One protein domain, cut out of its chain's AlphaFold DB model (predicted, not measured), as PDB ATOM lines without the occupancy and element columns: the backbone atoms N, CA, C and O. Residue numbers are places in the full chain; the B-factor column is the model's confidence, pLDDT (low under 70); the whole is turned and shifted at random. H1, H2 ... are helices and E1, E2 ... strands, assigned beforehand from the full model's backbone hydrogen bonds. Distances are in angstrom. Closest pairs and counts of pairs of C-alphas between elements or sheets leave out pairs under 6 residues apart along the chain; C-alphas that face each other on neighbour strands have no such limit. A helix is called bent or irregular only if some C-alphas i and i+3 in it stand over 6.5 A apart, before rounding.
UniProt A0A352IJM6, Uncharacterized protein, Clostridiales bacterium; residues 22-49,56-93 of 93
ATOM      1  N   GLU A  22     139.926 192.636 277.807       96.19
ATOM      2  CA  GLU A  22     139.840 193.535 278.966       96.19
ATOM      3  C   GLU A  22     138.801 194.646 278.773       96.19
ATOM      4  O   GLU A  22     138.005 194.931 279.667       96.19
ATOM      5  N   THR A  23     138.755 195.261 277.585       95.94
ATOM      6  CA  THR A  23     137.733 196.270 277.267       95.94
ATOM      7  C   THR A  23     136.330 195.667 277.305       95.94
ATOM      8  O   THR A  23     135.422 196.285 277.866       95.94
ATOM      9  N   GLY A  24     136.157 194.455 276.771       94.81
ATOM     10  CA  GLY A  24     134.897 193.716 276.843       94.81
ATOM     11  C   GLY A  24     134.449 193.469 278.285       94.81
ATOM     12  O   GLY A  24     133.307 193.778 278.629       94.81
ATOM     13  N   MET A  25     135.357 193.004 279.149       95.81
ATOM     14  CA  MET A  25     135.081 192.762 280.571       95.81
ATOM     15  C   MET A  25     134.664 194.042 281.307       95.81
ATOM     16  O   MET A  25     133.632 194.059 281.980       95.81
ATOM     17  N   ILE A  26     135.398 195.144 281.121       96.06
ATOM     18  CA  ILE A  26     135.072 196.439 281.744       96.06
ATOM     19  C   ILE A  26     133.710 196.960 281.266       96.06
ATOM     20  O   ILE A  26     132.915 197.469 282.068       96.06
ATOM     21  N   ASN A  27     133.406 196.836 279.972       95.69
ATOM     22  CA  ASN A  27     132.107 197.237 279.435       95.69
ATOM     23  C   ASN A  27     130.979 196.362 279.995       95.69
ATOM     24  O   ASN A  27     129.950 196.901 280.398       95.69
ATOM     25  N   GLN A  28     131.181 195.049 280.123       94.50
ATOM     26  CA  GLN A  28     130.194 194.158 280.736       94.50
ATOM     27  C   GLN A  28     129.950 194.495 282.213       94.50
ATOM     28  O   GLN A  28     128.802 194.576 282.656       94.50
ATOM     29  N   GLU A  29     131.007 194.750 282.983       95.56
ATOM     30  CA  GLU A  29     130.867 195.198 284.368       95.56
ATOM     31  C   GLU A  29     130.126 196.531 284.471       95.56
ATOM     32  O   GLU A  29     129.277 196.707 285.347       95.56
ATOM     33  N   THR A  30     130.443 197.474 283.582       95.38
ATOM     34  CA  THR A  30     129.766 198.773 283.524       95.38
ATOM     35  C   THR A  30     128.284 198.579 283.242       95.38
ATOM     36  O   THR A  30     127.461 199.151 283.949       95.38
ATOM     37  N   TYR A  31     127.938 197.735 282.267       94.38
ATOM     38  CA  TYR A  31     126.556 197.405 281.922       94.38
ATOM     39  C   TYR A  31     125.776 196.876 283.131       94.38
ATOM     40  O   TYR A  31     124.674 197.343 283.418       94.38
ATOM     41  N   ASN A  32     126.375 195.949 283.881       95.00
ATOM     42  CA  ASN A  32     125.748 195.339 285.056       95.00
ATOM     43  C   ASN A  32     125.530 196.338 286.207       95.00
ATOM     44  O   ASN A  32     124.632 196.146 287.023       95.00
ATOM     45  N   LYS A  33     126.335 197.406 286.279       95.62
ATOM     46  CA  LYS A  33     126.243 198.460 287.305       95.62
ATOM     47  C   LYS A  33     125.254 199.579 286.937       95.62
ATOM     48  O   LYS A  33     124.996 200.452 287.768       95.62
ATOM     49  N   ILE A  34     124.711 199.601 285.716       93.62
ATOM     50  CA  ILE A  34     123.754 200.632 285.288       93.62
ATOM     51  C   ILE A  34     122.408 200.426 285.991       93.62
ATOM     52  O   ILE A  34     121.833 199.340 285.987       93.62
ATOM     53  N   ASN A  35     121.858 201.509 286.547       95.19
ATOM     54  CA  ASN A  35     120.478 201.534 287.018       95.19
ATOM     55  C   ASN A  35     119.528 201.678 285.819       95.19
ATOM     56  O   ASN A  35     119.173 202.788 285.416       95.19
ATOM     57  N   TRP A  36     119.132 200.543 285.243       91.75
ATOM     58  CA  TRP A  36     118.280 200.487 284.054       91.75
ATOM     59  C   TRP A  36     116.896 201.100 284.263       91.75
ATOM     60  O   TRP A  36     116.387 201.758 283.359       91.75
ATOM     61  N   SER A  37     116.323 200.976 285.461       94.94
ATOM     62  CA  SER A  37     115.046 201.615 285.798       94.94
ATOM     63  C   SER A  37     115.135 203.139 285.723       94.94
ATOM     64  O   SER A  37     114.214 203.791 285.233       94.94
ATOM     65  N   LYS A  38     116.260 203.721 286.162       95.00
ATOM     66  CA  LYS A  38     116.500 205.163 286.042       95.00
ATOM     67  C   LYS A  38     116.631 205.590 284.576       95.00
ATOM     68  O   LYS A  38     115.999 206.564 284.188       95.00
ATOM     69  N   VAL A  39     117.388 204.843 283.771       92.25
ATOM     70  CA  VAL A  39     117.536 205.111 282.325       92.25
ATOM     71  C   VAL A  39     116.178 205.053 281.617       92.25
ATOM     72  O   VAL A  39     115.864 205.905 280.790       92.25
ATOM     73  N   GLU A  40     115.331 204.081 281.958       91.94
ATOM     74  CA  GLU A  40     113.983 203.987 281.394       91.94
ATOM     75  C   GLU A  40     113.106 205.187 281.787       91.94
ATOM     76  O   GLU A  40     112.374 205.716 280.947       91.94
ATOM     77  N   ALA A  41     113.194 205.645 283.038       94.88
ATOM     78  CA  ALA A  41     112.491 206.842 283.491       94.88
ATOM     79  C   ALA A  41     112.966 208.096 282.740       94.88
ATOM     80  O   ALA A  41     112.132 208.850 282.244       94.88
ATOM     81  N   GLU A  42     114.280 208.278 282.579       92.88
ATOM     82  CA  GLU A  42     114.871 209.384 281.811       92.88
ATOM     83  C   GLU A  42     114.393 209.369 280.349       92.88
ATOM     84  O   GLU A  42     113.952 210.396 279.834       92.88
ATOM     85  N   ASN A  43     114.365 208.195 279.707       90.94
ATOM     86  CA  ASN A  43     113.861 208.034 278.338       90.94
ATOM     87  C   ASN A  43     112.369 208.361 278.201       90.94
ATOM     88  O   ASN A  43     111.951 208.924 277.187       90.94
ATOM     89  N   LYS A  44     111.553 208.008 279.202       93.75
ATOM     90  CA  LYS A  44     110.134 208.395 279.238       93.75
ATOM     91  C   LYS A  44     110.009 209.908 279.364       93.75
ATOM     92  O   LYS A  44     109.297 210.514 278.571       93.75
ATOM     93  N   THR A  45     110.752 210.515 280.290       95.69
ATOM     94  CA  THR A  45     110.770 211.969 280.490       95.69
ATOM     95  C   THR A  45     111.209 212.721 279.235       95.69
ATOM     96  O   THR A  45     110.570 213.709 278.890       95.69
ATOM     97  N   ALA A  46     112.222 212.239 278.511       92.19
ATOM     98  CA  ALA A  46     112.702 212.860 277.274       92.19
ATOM     99  C   ALA A  46     111.637 212.923 276.163       92.19
ATOM    100  O   ALA A  46     111.710 213.776 275.282       92.19
ATOM    101  N   LYS A  47     110.640 212.031 276.207       92.88
ATOM    102  CA  LYS A  47     109.537 211.961 275.235       92.88
ATOM    103  C   LYS A  47     108.259 212.641 275.730       92.88
ATOM    104  O   LYS A  47     107.321 212.819 274.951       92.88
ATOM    105  N   THR A  48     108.186 213.008 277.009       96.00
ATOM    106  CA  THR A  48     106.996 213.632 277.590       96.00
ATOM    107  C   THR A  48     106.730 214.983 276.930       96.00
ATOM    108  O   THR A  48     107.590 215.857 276.911       96.00
ATOM    109  N   GLY A  49     105.513 215.168 276.412       95.88
ATOM    110  CA  GLY A  49     105.104 216.412 275.755       95.88
ATOM    111  C   GLY A  49     105.584 216.561 274.308       95.88
ATOM    112  O   GLY A  49     105.377 217.619 273.716       95.88
ATOM    113  N   LEU A  56     115.194 211.277 262.317       93.38
ATOM    114  CA  LEU A  56     116.568 211.721 262.067       93.38
ATOM    115  C   LEU A  56     116.586 212.841 261.012       93.38
ATOM    116  O   LEU A  56     116.833 212.572 259.828       93.38
ATOM    117  N   PRO A  57     116.314 214.100 261.404       93.38
ATOM    118  CA  PRO A  57     116.229 215.214 260.478       93.38
ATOM    119  C   PRO A  57     117.529 215.436 259.708       93.38
ATOM    120  O   PRO A  57     118.647 215.313 260.218       93.38
ATOM    121  N   PHE A  58     117.338 215.840 258.459       93.19
ATOM    122  CA  PHE A  58     118.380 216.303 257.562       93.19
ATOM    123  C   PHE A  58     117.971 217.679 257.035       93.19
ATOM    124  O   PHE A  58     117.002 217.792 256.284       93.19
ATOM    125  N   ILE A  59     118.692 218.716 257.449       93.25
ATOM    126  CA  ILE A  59     118.391 220.114 257.137       93.25
ATOM    127  C   ILE A  59     119.484 220.643 256.212       93.25
ATOM    128  O   ILE A  59     120.662 220.705 256.577       93.25
ATOM    129  N   LYS A  60     119.081 221.019 254.998       91.44
ATOM    130  CA  LYS A  60     119.950 221.687 254.024       91.44
ATOM    131  C   LYS A  60     119.973 223.190 254.294       91.44
ATOM    132  O   LYS A  60     118.946 223.754 254.659       91.44
ATOM    133  N   GLY A  61     121.131 223.810 254.095       88.69
ATOM    134  CA  GLY A  61     121.246 225.262 253.949       88.69
ATOM    135  C   GLY A  61     121.406 225.646 252.479       88.69
ATOM    136  O   GLY A  61     121.213 224.814 251.593       88.69
ATOM    137  N   ASP A  62     121.843 226.877 252.229       92.06
ATOM    138  CA  ASP A  62     122.067 227.403 250.871       92.06
ATOM    139  C   ASP A  62     123.290 226.788 250.168       92.06
ATOM    140  O   ASP A  62     123.525 227.009 248.982       92.06
ATOM    141  N   THR A  63     124.086 226.006 250.899       88.69
ATOM    142  CA  THR A  63     125.275 225.326 250.379       88.69
ATOM    143  C   THR A  63     125.048 223.822 250.236       88.69
ATOM    144  O   THR A  63     124.070 223.255 250.723       88.69
ATOM    145  N   LEU A  64     125.999 223.143 249.590       84.56
ATOM    146  CA  LEU A  64     125.997 221.684 249.449       84.56
ATOM    147  C   LEU A  64     126.206 220.936 250.780       84.56
ATOM    148  O   LEU A  64     125.934 219.737 250.844       84.56
ATOM    149  N   ILE A  65     126.681 221.614 251.832       88.06
ATOM    150  CA  ILE A  65     126.918 221.015 253.148       88.06
ATOM    151  C   ILE A  65     125.646 221.184 253.997       88.06
ATOM    152  O   ILE A  65     125.160 222.309 254.147       88.06
ATOM    153  N   PRO A  66     125.081 220.098 254.557       90.50
ATOM    154  CA  PRO A  66     123.911 220.207 255.419       90.50
ATOM    155  C   PRO A  66     124.249 220.971 256.701       90.50
ATOM    156  O   PRO A  66     125.300 220.756 257.302       90.50
ATOM    157  N   VAL A  67     123.317 221.812 257.149       93.75
ATOM    158  CA  VAL A  67     123.410 222.508 258.444       93.75
ATOM    159  C   VAL A  67     123.156 221.527 259.590       93.75
ATOM    160  O   VAL A  67     123.708 221.675 260.675       93.75
ATOM    161  N   TRP A  68     122.342 220.496 259.343       94.44
ATOM    162  CA  TRP A  68     122.046 219.454 260.320       94.44
ATOM    163  C   TRP A  68     121.857 218.105 259.629       94.44
ATOM    164  O   TRP A  68     121.136 218.009 258.637       94.44
ATOM    165  N   ASN A  69     122.486 217.049 260.141       92.69
ATOM    166  CA  ASN A  69     122.346 215.702 259.591       92.69
ATOM    167  C   ASN A  69     122.403 214.652 260.703       92.69
ATOM    168  O   ASN A  69     123.486 214.187 261.061       92.69
ATOM    169  N   LEU A  70     121.239 214.237 261.206       94.12
ATOM    170  CA  LEU A  70     121.170 213.166 262.204       94.12
ATOM    171  C   LEU A  70     121.163 211.762 261.601       94.12
ATOM    172  O   LEU A  70     121.312 210.793 262.339       94.12
ATOM    173  N   LYS A  71     121.082 211.617 260.271       92.75
ATOM    174  CA  LYS A  71     121.117 210.291 259.626       92.75
ATOM    175  C   LYS A  71     122.417 209.537 259.902       92.75
ATOM    176  O   LYS A  71     122.418 208.316 259.939       92.75
ATOM    177  N   GLY A  72     123.516 210.254 260.151       90.75
ATOM    178  CA  GLY A  72     124.792 209.643 260.539       90.75
ATOM    179  C   GLY A  72     124.742 208.859 261.857       90.75
ATOM    180  O   GLY A  72     125.632 208.051 262.094       90.75
ATOM    181  N   TYR A  73     123.710 209.068 262.678       92.88
ATOM    182  CA  TYR A  73     123.522 208.436 263.985       92.88
ATOM    183  C   TYR A  73     122.463 207.326 263.985       92.88
ATOM    184  O   TYR A  73     122.126 206.810 265.045       92.88
ATOM    185  N   GLU A  74     121.961 206.910 262.818       93.19
ATOM    186  CA  GLU A  74     120.942 205.851 262.695       93.19
ATOM    187  C   GLU A  74     121.341 204.540 263.394       93.19
ATOM    188  O   GLU A  74     120.498 203.824 263.929       93.19
ATOM    189  N   PHE A  75     122.644 204.261 263.480       91.00
ATOM    190  CA  PHE A  75     123.170 203.090 264.179       91.00
ATOM    191  C   PHE A  75     122.810 203.042 265.677       91.00
ATOM    192  O   PHE A  75     122.793 201.955 266.256       91.00
ATOM    193  N   LEU A  76     122.502 204.185 266.304       90.75
ATOM    194  CA  LEU A  76     122.091 204.263 267.711       90.75
ATOM    195  C   LEU A  76     120.673 203.742 267.952       90.75
ATOM    196  O   LEU A  76     120.349 203.348 269.069       90.75
ATOM    197  N   SER A  77     119.831 203.662 266.916       88.12
ATOM    198  CA  SER A  77     118.488 203.075 267.032       88.12
ATOM    199  C   SER A  77     118.511 201.554 267.252       88.12
ATOM    200  O   SER A  77     117.468 200.938 267.470       88.12
ATOM    201  N   SER A  78     119.691 200.933 267.206       87.06
ATOM    202  CA  SER A  78     119.878 199.518 267.503       87.06
ATOM    203  C   SER A  78     119.742 199.214 269.000       87.06
ATOM    204  O   SER A  78     120.330 199.873 269.859       87.06
ATOM    205  N   ASN A  79     119.043 198.122 269.317       83.06
ATOM    206  CA  ASN A  79     118.999 197.575 270.677       83.06
ATOM    207  C   ASN A  79     120.314 196.883 271.085       83.06
ATOM    208  O   ASN A  79     120.525 196.625 272.271       83.06
ATOM    209  N   TYR A  80     121.191 196.588 270.121       89.25
ATOM    210  CA  TYR A  80     122.507 196.006 270.362       89.25
ATOM    211  C   TYR A  80     123.529 197.099 270.700       89.25
ATOM    212  O   TYR A  80     123.727 198.019 269.909       89.25
ATOM    213  N   ILE A  81     124.195 196.968 271.852       90.25
ATOM    214  CA  ILE A  81     125.310 197.831 272.267       90.25
ATOM    215  C   ILE A  81     126.619 197.187 271.786       90.25
ATOM    216  O   ILE A  81     126.955 196.105 272.272       90.25
ATOM    217  N   PRO A  82     127.382 197.817 270.877       91.12
ATOM    218  CA  PRO A  82     128.674 197.291 270.454       91.12
ATOM    219  C   PRO A  82     129.671 197.263 271.613       91.12
ATOM    220  O   PRO A  82     129.795 198.240 272.352       91.12
ATOM    221  N   TYR A  83     130.463 196.196 271.712       88.88
ATOM    222  CA  TYR A  83     131.517 196.078 272.730       88.88
ATOM    223  C   TYR A  83     132.625 197.131 272.594       88.88
ATOM    224  O   TYR A  83     133.368 197.375 273.543       88.88
ATOM    225  N   THR A  84     132.713 197.800 271.443       91.81
ATOM    226  CA  THR A  84     133.636 198.911 271.186       91.81
ATOM    227  C   THR A  84     133.166 200.253 271.759       91.81
ATOM    228  O   THR A  84     133.875 201.248 271.616       91.81
ATOM    229  N   VAL A  85     131.977 200.323 272.369       92.06
ATOM    230  CA  VAL A  85     131.424 201.548 272.967       92.06
ATOM    231  C   VAL A  85     131.097 201.305 274.435       92.06
ATOM    232  O   VAL A  85     130.614 200.246 274.822       92.06
ATOM    233  N   ASN A  86     131.340 202.309 275.276       94.06
ATOM    234  CA  ASN A  86     130.929 202.247 276.671       94.06
ATOM    235  C   ASN A  86     129.385 202.179 276.773       94.06
ATOM    236  O   ASN A  86     128.706 203.042 276.207       94.06
ATOM    237  N   PRO A  87     128.801 201.226 277.523       93.31
ATOM    238  CA  PRO A  87     127.350 201.026 277.549       93.31
ATOM    239  C   PRO A  87     126.582 202.180 278.198       93.31
ATOM    240  O   PRO A  87     125.421 202.401 277.860       93.31
ATOM    241  N   LYS A  88     127.216 202.943 279.098       90.25
ATOM    242  CA  LYS A  88     126.612 204.157 279.653       90.25
ATOM    243  C   LYS A  88     126.506 205.220 278.565       90.25
ATOM    244  O   LYS A  88     125.440 205.790 278.389       90.25
ATOM    245  N   LEU A  89     127.578 205.435 277.799       92.38
ATOM    246  CA  LEU A  89     127.577 206.388 276.686       92.38
ATOM    247  C   LEU A  89     126.523 206.027 275.632       92.38
ATOM    248  O   LEU A  89     125.790 206.904 275.195       92.38
ATOM    249  N   TRP A  90     126.412 204.745 275.276       92.00
ATOM    250  CA  TRP A  90     125.448 204.276 274.276       92.00
ATOM    251  C   TRP A  90     123.985 204.556 274.639       92.00
ATOM    252  O   TRP A  90     123.151 204.659 273.754       92.00
ATOM    253  N   LYS A  91     123.645 204.641 275.930       84.12
ATOM    254  CA  LYS A  91     122.253 204.800 276.384       84.12
ATOM    255  C   LYS A  91     121.824 206.245 276.615       84.12
ATOM    256  O   LYS A  91     120.636 206.479 276.793       84.12
ATOM    257  N   TYR A  92     122.775 207.175 276.637       73.00
ATOM    258  CA  TYR A  92     122.528 208.613 276.786       73.00
ATOM    259  C   TYR A  92     122.458 209.358 275.441       73.00
ATOM    260  O   TYR A  92     122.338 210.582 275.442       73.00
ATOM    261  N   TYR A  93     122.522 208.634 274.322       56.78
ATOM    262  CA  TYR A  93     122.273 209.129 272.967       56.78
ATOM    263  C   TYR A  93     121.168 208.299 272.314       56.78
ATOM    264  O   TYR A  93     120.448 208.872 271.470       56.78
TER     265      TYR A  93
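AT A GLANCE: This is residues 22 to 49 and 56 to 93 of the 93 residues of an uncharacterized protein of Clostridiales bacterium (UniProt A0A352IJM6). Two helices joined end to end, H1 and H2, turn a corner like an L, and the short helix H4 sits in the crook, touching H1 and near H2. From there an arm made of the irregular helix H3 and the small strand hairpin E1 and E2 reaches away from H1, with the hairpin at its far end; residues 44 to 49, with the last part of H2, stick out freely. The printed part has 66 residues with four named helices and two named strands, in the order H1, H2, E1, E2, H3, H4; the sheet is E1 - E2, antiparallel, and the class is mostly helix. The whole is flat, spanning 47 by 34 by 14 A, and only just loose, close to extended, with a radius of gyration of the C-alphas of 15.8 A.

HOW THE PARTS SIT: H1, residues 22 to 33, and H2, residues 36 to 47, are joined by a tight link of two residues but are apart. H4, residues 87 to 91, touches H1 at residues 27 to 31 alone; the closest C-alphas, of Tyr 31 and Pro 87, are 5.7 A apart. H2 and H4 are close but not clearly touching, with the C-alphas of Val 39 and Lys 91 closest at 7.6 A. E1, residues 58 to 60, and E2, residues 66 to 69, form a hairpin, antiparallel at 175 degrees; N 59 and O 68 are within hydrogen-bond range at 2.8 A, as are N 67 and O 59 at 2.9 A. H3, residues 70 to 77, follows E2 with no residue between; its closest C-alpha to E1 is that of Leu 70, 6.3 A from that of Phe 58. H3 and H4 are close but not clearly touching, with the C-alphas of Leu 76 and Trp 90 closest at 7.4 A. H3 is apart from H1 and from H2. In H1 and H4 every O i to N i+4 pair is within hydrogen-bond range; in H2 it is 7 of 8, and in H3 0 of 4, with 4 of 5 O i to N i+3 pairs within range.

IN THESE COORDINATES: H1 begins at C-alpha 22 (139.840, 193.535, 278.966) and is 16.7 A long; H2 is 16.9 A long. E1 measures 6.6 A and E2 6.3 A from first to last C-alpha. H3 is 11.5 A long and irregular, with C-alphas 72 and 75 7.7 A apart. H4, 6.4 A long, ends at C-alpha 91 (122.253, 204.800, 276.384).

THE WHOLE: The two C-alphas farthest apart, of Glu 22 and Asp 62, are 47.5 A apart. Residues 50 to 55 are not printed, and C-alphas 49 and 56 are 18.5 A apart across this cut, in the link from H2 to E1. Of the links that are printed whole, H3 to H4 is short, with nine residues, and the others are tight. The mean pLDDT of the printed part is 91.6, and residue 93, the chain's last, is under 70.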